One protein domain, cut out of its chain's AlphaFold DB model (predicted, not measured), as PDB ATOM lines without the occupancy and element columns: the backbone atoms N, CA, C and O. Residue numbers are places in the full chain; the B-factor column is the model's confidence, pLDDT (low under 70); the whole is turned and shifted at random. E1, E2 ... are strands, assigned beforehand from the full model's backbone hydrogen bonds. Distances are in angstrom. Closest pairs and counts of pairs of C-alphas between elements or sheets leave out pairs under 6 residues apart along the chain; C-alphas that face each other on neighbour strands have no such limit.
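What this domain is: This is residues 26 to 133 of the 134 residues of an uncharacterized protein of Mycolicibacterium fallax (UniProt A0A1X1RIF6). A closed, flattened barrel of eight strands makes the body, and one end of it is drawn out by a hairpin of E6 and the first part of E7, the last part of E8 and the long loop of residues 110 to 124. Round the ring run E1, E2, E3, E4, E5, E7, E8, E9 and back to E1, with neighbours antiparallel, while E6 is paired onto E7 outside the ring. The printed part has 108 residues with no named helix and nine named strands, E1 to E9 in order along the chain; the class is all strand. The whole is compact, with a radius of gyration of the C-alphas of 14.5 A, yet elongated, spanning 46 by 27 by 17 A.

Where its parts are: The longest strand is E7, residues 86 to 96, 27.8 A from first to last C-alpha; it bends by 70 degrees at residue 89. E8 is residues 101 to 109, 23.8 A, and E9 is residues 125 to 132, 22.5 A, ending with C-alpha 132 at (7.934, 50.574, 119.754). E1 is residues 29 to 33, beginning with C-alpha 29 at (1.178, 51.950, 120.936). E2 is residues 39 to 46, 21.7 A. E3 is residues 49 to 54, E4 residues 60 to 65, E5 residues 68 to 71 and E6 residues 74 to 79, with C-alpha 79 at (5.164, 40.706, 94.635).

How they stand to each other: E1 to E5 form a meander, each strand the antiparallel neighbour of the one before, and E6 to E9 form another. In the first, N 31 and O 40 are 2.8 A apart between E1 and E2, N 43 and O 51 2.9 A between E2 and E3, N 52 and O 60 2.8 A between E3 and E4, and N 63 and O 70 2.9 A between E4 and E5, within hydrogen-bond range. E5 pairs with E7 through N 69 and O 95, 2.8 A. E5 and E6 lie on one side of E7, E8 on the other side. E5 runs on into E6 across a break of two residues, at 87 degrees. In the E6 and E7 hairpin, N 78 and O 87 are 2.8 A apart. E7 and E8 bring N 94 and O 103 to 2.8 A, and E8 and E9 bring N 104 and O 126 to 2.8 A. E9 is staggered: residues 125 to 129 pair with E8 and 130 to 132 with E1, with N 131 and O 32 2.9 A apart. Across the barrel, E3 and E8 are apart.

The domain as a whole: The two C-alphas farthest apart, those of Ser 26 and Asp 115, are 45.9 A apart. The printed part has no cut. The link from E8 to E9, 15 residues, is long; that from E6 to E7 is short, and the others are tight. The mean pLDDT of the printed part is 84.3; it is under 70 at residue 81 and residues 111 to 124.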
ATOM      1  N   SER A  26       0.890  46.924 127.839       73.00
ATOM      2  CA  SER A  26       2.263  46.984 127.348       73.00
ATOM      3  C   SER A  26       2.384  46.939 125.818       73.00
ATOM      4  O   SER A  26       3.308  47.563 125.285       73.00
ATOM      5  N   VAL A  27       1.447  46.306 125.095       86.12
ATOM      6  CA  VAL A  27       1.529  46.143 123.627       86.12
ATOM      7  C   VAL A  27       0.803  47.228 122.826       86.12
ATOM      8  O   VAL A  27       0.958  47.331 121.614       86.12
ATOM      9  N   VAL A  28       0.008  48.069 123.489       92.19
ATOM     10  CA  VAL A  28      -0.681  49.193 122.839       92.19
ATOM     11  C   VAL A  28       0.329  50.303 122.549       92.19
ATOM     12  O   VAL A  28       1.152  50.654 123.404       92.19
ATOM     13  N   GLY A  29       0.275  50.877 121.346       93.81
ATOM     14  CA  GLY A  29       1.178  51.950 120.936       93.81
ATOM     15  C   GLY A  29       1.424  51.996 119.434       93.81
ATOM     16  O   GLY A  29       0.740  51.343 118.653       93.81
ATOM     17  N   SER A  30       2.405  52.797 119.026       96.62
ATOM     18  CA  SER A  30       2.869  52.836 117.639       96.62
ATOM     19  C   SER A  30       4.201  52.109 117.506       96.62
ATOM     20  O   SER A  30       5.049  52.230 118.387       96.62
ATOM     21  N   TYR A  31       4.384  51.384 116.410       97.06
ATOM     22  CA  TYR A  31       5.558  50.568 116.136       97.06
ATOM     23  C   TYR A  31       6.081  50.873 114.737       97.06
ATOM     24  O   TYR A  31       5.309  50.924 113.779       97.06
ATOM     25  N   ASP A  32       7.387  51.073 114.627       96.94
ATOM     26  CA  ASP A  32       8.090  51.130 113.352       96.94
ATOM     27  C   ASP A  32       8.382  49.713 112.868       96.94
ATOM     28  O   ASP A  32       8.927  48.899 113.619       96.94
ATOM     29  N   VAL A  33       8.051  49.431 111.608       95.38
ATOM     30  CA  VAL A  33       8.497  48.212 110.934       95.38
ATOM     31  C   VAL A  33       9.927  48.441 110.447       95.38
ATOM     32  O   VAL A  33      10.185  49.305 109.607       95.38
ATOM     33  N   VAL A  34      10.885  47.682 110.977       94.50
ATOM     34  CA  VAL A  34      12.307  47.878 110.662       94.50
ATOM     35  C   VAL A  34      12.564  47.652 109.168       94.50
ATOM     36  O   VAL A  34      12.081  46.689 108.577       94.50
ATOM     37  N   ASN A  35      13.359  48.538 108.555       92.00
ATOM     38  CA  ASN A  35      13.659  48.560 107.115       92.00
ATOM     39  C   ASN A  35      12.439  48.773 106.196       92.00
ATOM     40  O   ASN A  35      12.518  48.502 104.998       92.00
ATOM     41  N   SER A  36      11.333  49.291 106.728       88.56
ATOM     42  CA  SER A  36      10.128  49.639 105.978       88.56
ATOM     43  C   SER A  36       9.655  51.049 106.363       88.56
ATOM     44  O   SER A  36       9.871  51.481 107.493       88.56
ATOM     45  N   PRO A  37       9.008  51.804 105.457       90.50
ATOM     46  CA  PRO A  37       8.286  53.025 105.827       90.50
ATOM     47  C   PRO A  37       6.953  52.739 106.553       90.50
ATOM     48  O   PRO A  37       6.228  53.676 106.906       90.50
ATOM     49  N   GLU A  38       6.600  51.462 106.726       93.44
ATOM     50  CA  GLU A  38       5.377  51.029 107.389       93.44
ATOM     51  C   GLU A  38       5.426  51.294 108.904       93.44
ATOM     52  O   GLU A  38       6.425  51.059 109.585       93.44
ATOM     53  N   VAL A  39       4.307  51.777 109.431       96.00
ATOM     54  CA  VAL A  39       4.079  52.082 110.841       96.00
ATOM     55  C   VAL A  39       2.787  51.408 111.260       96.00
ATOM     56  O   VAL A  39       1.750  51.578 110.613       96.00
ATOM     57  N   TRP A  40       2.847  50.665 112.359       96.75
ATOM     58  CA  TRP A  40       1.705  49.977 112.948       96.75
ATOM     59  C   TRP A  40       1.207  50.743 114.162       96.75
ATOM     60  O   TRP A  40       1.954  50.968 115.112       96.75
ATOM     61  N   THR A  41      -0.064  51.120 114.163       97.12
ATOM     62  CA  THR A  41      -0.754  51.631 115.348       97.12
ATOM     63  C   THR A  41      -1.594  50.510 115.940       97.12
ATOM     64  O   THR A  41      -2.565  50.068 115.331       97.12
ATOM     65  N   VAL A  42      -1.202  50.052 117.125       95.94
ATOM     66  CA  VAL A  42      -1.815  48.941 117.854       95.94
ATOM     67  C   VAL A  42      -2.770  49.495 118.905       95.94
ATOM     68  O   VAL A  42      -2.363  50.272 119.773       95.94
ATOM     69  N   THR A  43      -4.028  49.070 118.858       94.56
ATOM     70  CA  THR A  43      -5.076  49.424 119.823       94.56
ATOM     71  C   THR A  43      -5.707  48.168 120.413       94.56
ATOM     72  O   THR A  43      -5.921  47.194 119.703       94.56
ATOM     73  N   SER A  44      -6.033  48.181 121.705       92.00
ATOM     74  CA  SER A  44      -6.749  47.065 122.342       92.00
ATOM     75  C   SER A  44      -8.199  46.994 121.849       92.00
ATOM     76  O   SER A  44      -8.903  48.006 121.887       92.00
ATOM     77  N   CYS A  45      -8.650  45.807 121.430       88.50
ATOM     78  CA  CYS A  45     -10.056  45.515 121.102       88.50
ATOM     79  C   CYS A  45     -10.764  44.661 122.162       88.50
ATOM     80  O   CYS A  45     -11.953  44.367 122.031       88.50
ATOM     81  N   GLY A  46     -10.064  44.280 123.233       84.06
ATOM     82  CA  GLY A  46     -10.601  43.461 124.315       84.06
ATOM     83  C   GLY A  46      -9.554  42.521 124.902       84.06
ATOM     84  O   GLY A  46      -8.350  42.720 124.730       84.06
ATOM     85  N   ALA A  47     -10.024  41.496 125.608       79.94
ATOM     86  CA  ALA A  47      -9.180  40.461 126.191       79.94
ATOM     87  C   ALA A  47      -8.473  39.716 125.071       79.94
ATOM     88  O   ALA A  47      -9.145  39.289 124.131       79.94
ATOM     89  N   ASP A  48      -7.152  39.575 125.168       86.50
ATOM     90  CA  ASP A  48      -6.383  38.795 124.199       86.50
ATOM     91  C   ASP A  48      -6.619  39.250 122.749       86.50
ATOM     92  O   ASP A  48      -6.559  38.440 121.832       86.50
ATOM     93  N   CYS A  49      -6.928  40.536 122.540       89.62
ATOM     94  CA  CYS A  49      -7.346  41.098 121.258       89.62
ATOM     95  C   CYS A  49      -6.675  42.450 121.011       89.62
ATOM     96  O   CYS A  49      -6.802  43.366 121.833       89.62
ATOM     97  N   VAL A  50      -6.036  42.610 119.850       93.62
ATOM     98  CA  VAL A  50      -5.618  43.927 119.353       93.62
ATOM     99  C   VAL A  50      -5.985  44.148 117.887       93.62
ATOM    100  O   VAL A  50      -5.941  43.234 117.064       93.62
ATOM    101  N   ASP A  51      -6.283  45.399 117.561       94.62
ATOM    102  CA  ASP A  51      -6.379  45.900 116.197       94.62
ATOM    103  C   ASP A  51      -5.082  46.613 115.824       94.62
ATOM    104  O   ASP A  51      -4.546  47.408 116.599       94.62
ATOM    105  N   VAL A  52      -4.591  46.350 114.618       95.38
ATOM    106  CA  VAL A  52      -3.415  46.994 114.035       95.38
ATOM    107  C   VAL A  52      -3.853  47.766 112.806       95.38
ATOM    108  O   VAL A  52      -4.245  47.177 111.797       95.38
ATOM    109  N   ALA A  53      -3.748  49.087 112.884       95.69
ATOM    110  CA  ALA A  53      -3.859  49.961 111.730       95.69
ATOM    111  C   ALA A  53      -2.470  50.168 111.117       95.69
ATOM    112  O   ALA A  53      -1.547  50.593 111.814       95.69
ATOM    113  N   SER A  54      -2.321  49.876 109.827       93.75
ATOM    114  CA  SER A  54      -1.083  50.126 109.086       93.75
ATOM    115  C   SER A  54      -1.240  51.351 108.184       93.75
ATOM    116  O   SER A  54      -2.292  51.564 107.584       93.75
ATOM    117  N   ASN A  55      -0.207  52.191 108.098       93.25
ATOM    118  CA  ASN A  55      -0.220  53.386 107.246       93.25
ATOM    119  C   ASN A  55      -0.053  53.074 105.748       93.25
ATOM    120  O   ASN A  55      -0.506  53.856 104.913       93.25
ATOM    121  N   THR A  56       0.619  51.975 105.401       89.06
ATOM    122  CA  THR A  56       0.905  51.578 104.010       89.06
ATOM    123  C   THR A  56       0.496  50.143 103.694       89.06
ATOM    124  O   THR A  56       0.444  49.775 102.525       89.06
ATOM    125  N   GLY A  57       0.237  49.331 104.717       86.12
ATOM    126  CA  GLY A  57      -0.124  47.923 104.604       86.12
ATOM    127  C   GLY A  57      -1.577  47.637 105.000       86.12
ATOM    128  O   GLY A  57      -2.364  48.554 105.247       86.12
ATOM    129  N   PRO A  58      -1.955  46.351 105.063       88.44
ATOM    130  CA  PRO A  58      -3.286  45.945 105.482       88.44
ATOM    131  C   PRO A  58      -3.479  46.124 106.991       88.44
ATOM    132  O   PRO A  58      -2.566  45.904 107.793       88.44
ATOM    133  N   ASN A  59      -4.707  46.466 107.379       92.00
ATOM    134  CA  ASN A  59      -5.119  46.411 108.776       92.00
ATOM    135  C   ASN A  59      -5.281  44.955 109.212       92.00
ATOM    136  O   ASN A  59      -5.707  44.105 108.425       92.00
ATOM    137  N   ARG A  60      -4.961  44.670 110.473       93.00
ATOM    138  CA  ARG A  60      -4.963  43.312 111.023       93.00
ATOM    139  C   ARG A  60      -5.739  43.286 112.334       93.00
ATOM    140  O   ARG A  60      -5.629  44.209 113.133       93.00
ATOM    141  N   HIS A  61      -6.477  42.206 112.556       94.25
ATOM    142  CA  HIS A  61      -7.142  41.908 113.821       94.25
ATOM    143  C   HIS A  61      -6.473  40.676 114.421       94.25
ATOM    144  O   HIS A  61      -6.498  39.619 113.784       94.25
ATOM    145  N   LEU A  62      -5.813  40.817 115.574       94.38
ATOM    146  CA  LEU A  62      -4.991  39.769 116.174       94.38
ATOM    147  C   LEU A  62      -5.549  39.296 117.509       94.38
ATOM    148  O   LEU A  62      -5.942  40.100 118.351       94.38
ATOM    149  N   HIS A  63      -5.459  37.985 117.725       92.75
ATOM    150  CA  HIS A  63      -5.776  37.336 118.988       92.75
ATOM    151  C   HIS A  63      -4.541  36.690 119.614       92.75
ATOM    152  O   HIS A  63      -3.751  36.064 118.906       92.75
ATOM    153  N   LEU A  64      -4.382  36.800 120.932       89.44
ATOM    154  CA  LEU A  64      -3.330  36.094 121.657       89.44
ATOM    155  C   LEU A  64      -3.707  34.611 121.786       89.44
ATOM    156  O   LEU A  64      -4.731  34.263 122.366       89.44
ATOM    157  N   ASN A  65      -2.866  33.733 121.247       87.06
ATOM    158  CA  ASN A  65      -3.024  32.288 121.310       87.06
ATOM    159  C   ASN A  65      -1.665  31.633 121.597       87.06
ATOM    160  O   ASN A  65      -0.691  31.888 120.887       87.06
ATOM    161  N   ASP A  66      -1.583  30.828 122.658       84.94
ATOM    162  CA  ASP A  66      -0.361  30.127 123.084       84.94
ATOM    163  C   ASP A  66       0.901  31.022 123.153       84.94
ATOM    164  O   ASP A  66       2.004  30.628 122.770       84.94
ATOM    165  N   GLY A  67       0.747  32.260 123.640       84.44
ATOM    166  CA  GLY A  67       1.859  33.207 123.790       84.44
ATOM    167  C   GLY A  67       2.328  33.855 122.481       84.44
ATOM    168  O   GLY A  67       3.451  34.357 122.415       84.44
ATOM    169  N   ARG A  68       1.503  33.844 121.430       88.81
ATOM    170  CA  ARG A  68       1.734  34.576 120.177       88.81
ATOM    171  C   ARG A  68       0.457  35.257 119.718       88.81
ATOM    172  O   ARG A  68      -0.629  34.715 119.878       88.81
ATOM    173  N   TRP A  69       0.582  36.423 119.110       93.00
ATOM    174  CA  TRP A  69      -0.550  37.100 118.495       93.00
ATOM    175  C   TRP A  69      -0.740  36.564 117.086       93.00
ATOM    176  O   TRP A  69       0.214  36.503 116.317       93.00
ATOM    177  N   LEU A  70      -1.956  36.163 116.750       94.31
ATOM    178  CA  LEU A  70      -2.306  35.564 115.470       94.31
ATOM    179  C   LEU A  70      -3.423  36.374 114.828       94.31
ATOM    180  O   LEU A  70      -4.467  36.575 115.449       94.31
ATOM    181  N   SER A  71      -3.230  36.813 113.589       94.44
ATOM    182  CA  SER A  71      -4.290  37.499 112.863       94.44
ATOM    183  C   SER A  71      -5.363  36.528 112.378       94.44
ATOM    184  O   SER A  71      -5.079  35.382 112.014       94.44
ATOM    185  N   THR A  72      -6.596  37.010 112.247       89.62
ATOM    186  CA  THR A  72      -7.527  36.382 111.301       89.62
ATOM    187  C   THR A  72      -6.938  36.454 109.885       89.62
ATOM    188  O   THR A  72      -6.194  37.402 109.596       89.62
ATOM    189  N   PRO A  73      -7.244  35.500 108.985       88.94
ATOM    190  CA  PRO A  73      -6.831  35.606 107.592       88.94
ATOM    191  C   PRO A  73      -7.277  36.935 106.984       88.94
ATOM    192  O   PRO A  73      -8.419  37.360 107.167       88.94
ATOM    193  N   TYR A  74      -6.370  37.591 106.273       85.94
ATOM    194  CA  TYR A  74      -6.634  38.838 105.567       85.94
ATOM    195  C   TYR A  74      -6.104  38.752 104.142       85.94
ATOM    196  O   TYR A  74      -5.345  37.851 103.781       85.94
ATOM    197  N   VAL A  75      -6.531  39.700 103.315       84.44
ATOM    198  CA  VAL A  75      -6.108  39.789 101.923       84.44
ATOM    199  C   VAL A  75      -5.029  40.860 101.796       84.44
ATOM    200  O   VAL A  75      -5.254  42.009 102.170       84.44
ATOM    201  N   GLY A  76      -3.868  40.474 101.273       81.38
ATOM    202  CA  GLY A  76      -2.742  41.356 100.980       81.38
ATOM    203  C   GLY A  76      -2.302  41.268  99.519       81.38
ATOM    204  O   GLY A  76      -2.805  40.446  98.746       81.38
ATOM    205  N   SER A  77      -1.345  42.117  99.149       80.00
ATOM    206  CA  SER A  77      -0.627  42.031  97.876       80.00
ATOM    207  C   SER A  77       0.699  41.303  98.078       80.00
ATOM    208  O   SER A  77       1.405  41.547  99.054       80.00
ATOM    209  N   VAL A  78       1.058  40.437  97.136       77.69
ATOM    210  CA  VAL A  78       2.379  39.809  97.050       77.69
ATOM    211  C   VAL A  78       3.050  40.196  95.743       77.69
ATOM    212  O   VAL A  78       2.402  40.307  94.700       77.69
ATOM    213  N   HIS A  79       4.363  40.391  95.806       78.25
ATOM    214  CA  HIS A  79       5.164  40.706  94.635       78.25
ATOM    215  C   HIS A  79       5.402  39.452  93.786       78.25
ATOM    216  O   HIS A  79       5.881  38.430  94.282       78.25
ATOM    217  N   CYS A  80       5.090  39.538  92.496       75.25
ATOM    218  CA  CYS A  80       5.357  38.499  91.514       75.25
ATOM    219  C   CYS A  80       6.796  38.643  90.982       75.25
ATOM    220  O   CYS A  80       7.086  39.590  90.252       75.25
ATOM    221  N   PRO A  81       7.714  37.707  91.289       69.81
ATOM    222  CA  PRO A  81       9.139  37.885  91.006       69.81
ATOM    223  C   PRO A  81       9.491  37.815  89.513       69.81
ATOM    224  O   PRO A  81      10.567  38.254  89.120       69.81
ATOM    225  N   VAL A  82       8.621  37.232  88.682       73.56
ATOM    226  CA  VAL A  82       8.884  37.026  87.246       73.56
ATOM    227  C   VAL A  82       8.576  38.282  86.432       73.56
ATOM    228  O   VAL A  82       9.366  38.675  85.577       73.56
ATOM    229  N   ASP A  83       7.445  38.926  86.705       76.56
ATOM    230  CA  ASP A  83       6.912  40.032  85.903       76.56
ATOM    231  C   ASP A  83       6.854  41.365  86.667       76.56
ATOM    232  O   ASP A  83       6.412  42.374  86.115       76.56
ATOM    233  N   ASN A  84       7.320  41.380  87.921       76.12
ATOM    234  CA  ASN A  84       7.237  42.497  88.865       76.12
ATOM    235  C   ASN A  84       5.807  43.012  89.112       76.12
ATOM    236  O   ASN A  84       5.633  44.131  89.597       76.12
ATOM    237  N   SER A  85       4.784  42.229  88.764       82.06
ATOM    238  CA  SER A  85       3.394  42.576  89.045       82.06
ATOM    239  C   SER A  85       3.041  42.316  90.512       82.06
ATOM    240  O   SER A  85       3.829  41.755  91.275       82.06
ATOM    241  N   GLU A  86       1.847  42.736  90.919       80.44
ATOM    242  CA  GLU A  86       1.279  42.371  92.213       80.44
ATOM    243  C   GLU A  86       0.139  41.376  92.014       80.44
ATOM    244  O   GLU A  86      -0.713  41.553  91.137       80.44
ATOM    245  N   ALA A  87       0.100  40.348  92.855       79.50
ATOM    246  CA  ALA A  87      -1.022  39.429  92.949       79.50
ATOM    247  C   ALA A  87      -1.662  39.514  94.332       79.50
ATOM    248  O   ALA A  87      -1.004  39.754  95.340       79.50
ATOM    249  N   THR A  88      -2.964  39.266  94.389       83.06
ATOM    250  CA  THR A  88      -3.692  39.181  95.651       83.06
ATOM    251  C   THR A  88      -3.451  37.828  96.318       83.06
ATOM    252  O   THR A  88      -3.590  36.785  95.670       83.06
ATOM    253  N   ALA A  89      -3.156  37.827  97.615       81.81
ATOM    254  CA  ALA A  89      -2.971  36.622  98.415       81.81
ATOM    255  C   ALA A  89      -3.729  36.697  99.743       81.81
ATOM    256  O   ALA A  89      -3.904  37.764 100.324       81.81
ATOM    257  N   GLU A  90      -4.167  35.540 100.225       85.75
ATOM    258  CA  GLU A  90      -4.625  35.368 101.599       85.75
ATOM    259  C   GLU A  90      -3.413  35.117 102.493       85.75
ATOM    260  O   GLU A  90      -2.574  34.262 102.189       85.75
ATOM    261  N   MET A  91      -3.328  35.854 103.592       88.06
ATOM    262  CA  MET A  91      -2.192  35.850 104.504       88.06
ATOM    263  C   MET A  91      -2.667  35.794 105.954       88.06
ATOM    264  O   MET A  91      -3.801  36.155 106.269       88.06
ATOM    265  N   VAL A  92      -1.782  35.345 106.835       92.69
ATOM    266  CA  VAL A  92      -1.939  35.421 108.287       92.69
ATOM    267  C   VAL A  92      -0.659  35.987 108.879       92.69
ATOM    268  O   VAL A  92       0.431  35.544 108.527       92.69
ATOM    269  N   THR A  93      -0.795  36.927 109.804       94.00
ATOM    270  CA  THR A  93       0.320  37.491 110.563       94.00
ATOM    271  C   THR A  93       0.422  36.791 111.907       94.00
ATOM    272  O   THR A  93      -0.570  36.667 112.626       94.00
ATOM    273  N   THR A  94       1.628  36.385 112.285       94.38
ATOM    274  CA  THR A  94       1.972  36.075 113.674       94.38
ATOM    275  C   THR A  94       2.894  37.143 114.232       94.38
ATOM    276  O   THR A  94       3.861  37.489 113.564       94.38
ATOM    277  N   VAL A  95       2.651  37.614 115.449       94.56
ATOM    278  CA  VAL A  95       3.539  38.529 116.186       94.56
ATOM    279  C   VAL A  95       3.940  37.852 117.493       94.56
ATOM    280  O   VAL A  95       3.139  37.138 118.106       94.56
ATOM    281  N   ASP A  96       5.190  38.018 117.917       91.12
ATOM    282  CA  ASP A  96       5.608  37.533 119.234       91.12
ATOM    283  C   ASP A  96       4.838  38.230 120.373       91.12
ATOM    284  O   ASP A  96       4.254  39.298 120.190       91.12
ATOM    285  N   ALA A  97       4.821  37.622 121.565       85.81
ATOM    286  CA  ALA A  97       4.087  38.156 122.718       85.81
ATOM    287  C   ALA A  97       4.455  39.607 123.076       85.81
ATOM    288  O   ALA A  97       3.609  40.329 123.597       85.81
ATOM    289  N   ASN A  98       5.697  40.014 122.800       86.56
ATOM    290  CA  ASN A  98       6.271  41.287 123.224       86.56
ATOM    291  C   ASN A  98       6.162  42.382 122.151       86.56
ATOM    292  O   ASN A  98       6.632  43.496 122.382       86.56
ATOM    293  N   PHE A  99       5.567  42.085 120.991       91.06
ATOM    294  CA  PHE A  99       5.525  42.977 119.832       91.06
ATOM    295  C   PHE A  99       6.912  43.446 119.372       91.06
ATOM    296  O   PHE A  99       7.102  44.612 119.029       91.06
ATOM    297  N   THR A 100       7.888  42.537 119.354       93.06
ATOM    298  CA  THR A 100       9.246  42.821 118.855       93.06
ATOM    299  C   THR A 100       9.494  42.310 117.440       93.06
ATOM    300  O   THR A 100      10.394  42.787 116.757       93.06
ATOM    301  N   GLY A 101       8.678  41.385 116.950       93.50
ATOM    302  CA  GLY A 101       8.814  40.828 115.616       93.50
ATOM    303  C   GLY A 101       7.540  40.157 115.133       93.50
ATOM    304  O   GLY A 101       6.698  39.716 115.921       93.50
ATOM    305  N   TYR A 102       7.411  40.088 113.813       94.31
ATOM    306  CA  TYR A 102       6.271  39.496 113.132       94.31
ATOM    307  C   TYR A 102       6.707  38.599 111.975       94.31
ATOM    308  O   TYR A 102       7.803  38.728 111.429       94.31
ATOM    309  N   THR A 103       5.805  37.710 111.584       93.56
ATOM    310  CA  THR A 103       5.903  36.890 110.382       93.56
ATOM    311  C   THR A 103       4.558  36.899 109.676       93.56
ATOM    312  O   THR A 103       3.558  36.459 110.241       93.56
ATOM    313  N   ASP A 104       4.543  37.365 108.436       90.06
ATOM    314  CA  ASP A 104       3.421  37.239 107.519       90.06
ATOM    315  C   ASP A 104       3.588  35.942 106.728       90.06
ATOM    316  O   ASP A 104       4.520  35.776 105.939       90.06
ATOM    317  N   LYS A 105       2.672  35.006 106.959       88.19
ATOM    318  CA  LYS A 105       2.597  33.728 106.266       88.19
ATOM    319  C   LYS A 105       1.547  33.795 105.176       88.19
ATOM    320  O   LYS A 105       0.362  33.997 105.447       88.19
ATOM    321  N   MET A 106       1.963  33.549 103.942       85.00
ATOM    322  CA  MET A 106       1.031  33.400 102.831       85.00
ATOM    323  C   MET A 106       0.309  32.049 102.907       85.00
ATOM    324  O   MET A 106       0.945  31.000 102.901       85.00
ATOM    325  N   LEU A 107      -1.024  32.055 102.946       80.88
ATOM    326  CA  LEU A 107      -1.832  30.833 102.933       80.88
ATOM    327  C   LEU A 107      -2.102  30.347 101.510       80.88
ATOM    328  O   LEU A 107      -1.936  29.165 101.209       80.88
ATOM    329  N   LYS A 108      -2.536  31.259 100.633       74.38
ATOM    330  CA  LYS A 108      -2.802  30.973  99.220       74.38
ATOM    331  C   LYS A 108      -2.769  32.245  98.387       74.38
ATOM    332  O   LYS A 108      -3.166  33.306  98.855       74.38
ATOM    333  N   VAL A 109      -2.387  32.120  97.122       73.12
ATOM    334  CA  VAL A 109      -2.557  33.202  96.147       73.12
ATOM    335  C   VAL A 109      -3.948  33.088  95.530       73.12
ATOM    336  O   VAL A 109      -4.358  32.013  95.099       73.12
ATOM    337  N   ILE A 110      -4.692  34.191  95.552       73.44
ATOM    338  CA  ILE A 110      -6.063  34.293  95.031       73.44
ATOM    339  C   ILE A 110      -6.045  34.842  93.591       73.44
ATOM    340  O   ILE A 110      -6.943  34.541  92.808       73.44
ATOM    341  N   GLY A 111      -5.019  35.620  93.229       67.62
ATOM    342  CA  GLY A 111      -4.802  36.145  91.878       67.62
ATOM    343  C   GLY A 111      -3.840  35.317  91.016       67.62
ATOM    344  O   GLY A 111      -3.282  34.307  91.437       67.62
ATOM    345  N   THR A 112      -3.613  35.776  89.789       66.94
ATOM    346  CA  THR A 112      -2.578  35.244  88.894       66.94
ATOM    347  C   THR A 112      -1.536  36.321  88.641       66.94
ATOM    348  O   THR A 112      -1.909  37.428  88.250       66.94
ATOM    349  N   CYS A 113      -0.249  35.993  88.780       69.75
ATOM    350  CA  CYS A 113       0.783  36.775  88.098       69.75
ATOM    351  C   CYS A 113       0.518  36.710  86.582       69.75
ATOM    352  O   CYS A 113      -0.081  35.740  86.098       69.75
ATOM    353  N   ARG A 114       0.927  37.730  85.825       58.94
ATOM    354  CA  ARG A 114       0.552  37.973  84.418       58.94
ATOM    355  C   ARG A 114       0.877  36.806  83.476       58.94
ATOM    356  O   ARG A 114       0.231  36.674  82.443       58.94
ATOM    357  N   ASP A 115       1.788  35.927  83.883       56.03
ATOM    358  CA  ASP A 115       2.241  34.756  83.124       56.03
ATOM    359  C   ASP A 115       1.613  33.418  83.568       56.03
ATOM    360  O   ASP A 115       2.109  32.346  83.228       56.03
ATOM    361  N   GLY A 116       0.530  33.431  84.356       49.53
ATOM    362  CA  GLY A 116      -0.145  32.200  84.795       49.53
ATOM    363  C   GLY A 116       0.641  31.385  85.831       49.53
ATOM    364  O   GLY A 116       0.209  30.298  86.219       49.53
ATOM    365  N   TYR A 117       1.759  31.925  86.328       47.81
ATOM    366  CA  TYR A 117       2.413  31.445  87.538       47.81
ATOM    367  C   TYR A 117       1.465  31.666  88.711       47.81
ATOM    368  O   TYR A 117       1.321  32.763  89.250       47.81
ATOM    369  N   SER A 118       0.776  30.599  89.082       51.28
ATOM    370  CA  SER A 118       0.132  30.505  90.373       51.28
ATOM    371  C   SER A 118       1.181  29.963  91.340       51.28
ATOM    372  O   SER A 118       1.791  28.927  91.073       51.28
ATOM    373  N   PHE A 119       1.422  30.658  92.452       52.03
ATOM    374  CA  PHE A 119       2.293  30.180  93.533       52.03
ATOM    375  C   PHE A 119       1.644  29.005  94.293       52.03
ATOM    376  O   PHE A 119       1.650  28.969  95.524       52.03
ATOM    377  N   ILE A 120       1.025  28.053  93.585       45.03
ATOM    378  CA  ILE A 120       0.410  26.870  94.186       45.03
ATOM    379  C   ILE A 120       1.531  26.071  94.848       45.03
ATOM    380  O   ILE A 120       2.271  25.348  94.184       45.03
ATOM    381  N   GLY A 121       1.665  26.227  96.165       45.25
ATOM    382  CA  GLY A 121       2.536  25.408  97.005       45.25
ATOM    383  C   GLY A 121       3.801  26.070  97.554       45.25
ATOM    384  O   GLY A 121       4.550  25.378  98.238       45.25
ATOM    385  N   GLN A 122       4.057  27.364  97.324       51.62
ATOM    386  CA  GLN A 122       5.160  28.062  97.999       51.62
ATOM    387  C   GLN A 122       4.619  29.034  99.044       51.62
ATOM    388  O   GLN A 122       4.292  30.171  98.735       51.62
ATOM    389  N   THR A 123       4.515  28.583 100.294       56.28
ATOM    390  CA  THR A 123       4.415  29.467 101.464       56.28
ATOM    391  C   THR A 123       5.667  30.335 101.505       56.28
ATOM    392  O   THR A 123       6.751  29.839 101.810       56.28
ATOM    393  N   ILE A 124       5.527  31.608 101.143       67.31
ATOM    394  CA  ILE A 124       6.554  32.615 101.391       67.31
ATOM    395  C   ILE A 124       6.217  33.201 102.757       67.31
ATOM    396  O   ILE A 124       5.182  33.850 102.917       67.31
ATOM    397  N   ASP A 125       7.072  32.914 103.732       80.75
ATOM    398  CA  ASP A 125       7.010  33.527 105.051       80.75
ATOM    399  C   ASP A 125       7.907  34.769 105.018       80.75
ATOM    400  O   ASP A 125       9.116  34.672 104.788       80.75
ATOM    401  N   VAL A 126       7.318  35.946 105.222       83.38
ATOM    402  CA  VAL A 126       8.047  37.216 105.313       83.38
ATOM    403  C   VAL A 126       8.110  37.604 106.777       83.38
ATOM    404  O   VAL A 126       7.077  37.760 107.412       83.38
ATOM    405  N   SER A 127       9.313  37.741 107.329       90.50
ATOM    406  CA  SER A 127       9.494  38.140 108.728       90.50
ATOM    407  C   SER A 127      10.129  39.518 108.831       90.50
ATOM    408  O   SER A 127      10.953  39.885 107.994       90.50
ATOM    409  N   GLY A 128       9.769  40.253 109.877       92.62
ATOM    410  CA  GLY A 128      10.310  41.572 110.170       92.62
ATOM    411  C   GLY A 128      10.361  41.852 111.668       92.62
ATOM    412  O   GLY A 128       9.808  41.115 112.486       92.62
ATOM    413  N   GLU A 129      11.054  42.928 112.015       96.25
ATOM    414  CA  GLU A 129      11.207  43.411 113.386       96.25
ATOM    415  C   GLU A 129      10.318  44.643 113.605       96.25
ATOM    416  O   GLU A 129      10.059  45.412 112.673       96.25
ATOM    417  N   LEU A 130       9.848  44.814 114.839       95.62
ATOM    418  CA  LEU A 130       9.008  45.919 115.284       95.62
ATOM    419  C   LEU A 130       9.709  46.673 116.414       95.62
ATOM    420  O   LEU A 130      10.115  46.079 117.412       95.62
ATOM    421  N   ILE A 131       9.796  47.996 116.287       96.19
ATOM    422  CA  ILE A 131      10.345  48.864 117.333       96.19
ATOM    423  C   ILE A 131       9.242  49.781 117.838       96.19
ATOM    424  O   ILE A 131       8.696  50.584 117.082       96.19
ATOM    425  N   LYS A 132       8.920  49.687 119.132       95.25
ATOM    426  CA  LYS A 132       7.934  50.574 119.754       95.25
ATOM    427  C   LYS A 132       8.446  52.015 119.746       95.25
ATOM    428  O   LYS A 132       9.554  52.290 120.205       95.25
ATOM    429  N   ARG A 133       7.619  52.934 119.256       92.56
ATOM    430  CA  ARG A 133       7.876  54.372 119.336       92.56
ATOM    431  C   ARG A 133       7.720  54.869 120.781       92.56
ATOM    432  O   ARG A 133       6.891  54.321 121.512       92.56
TER     433      ARG A 133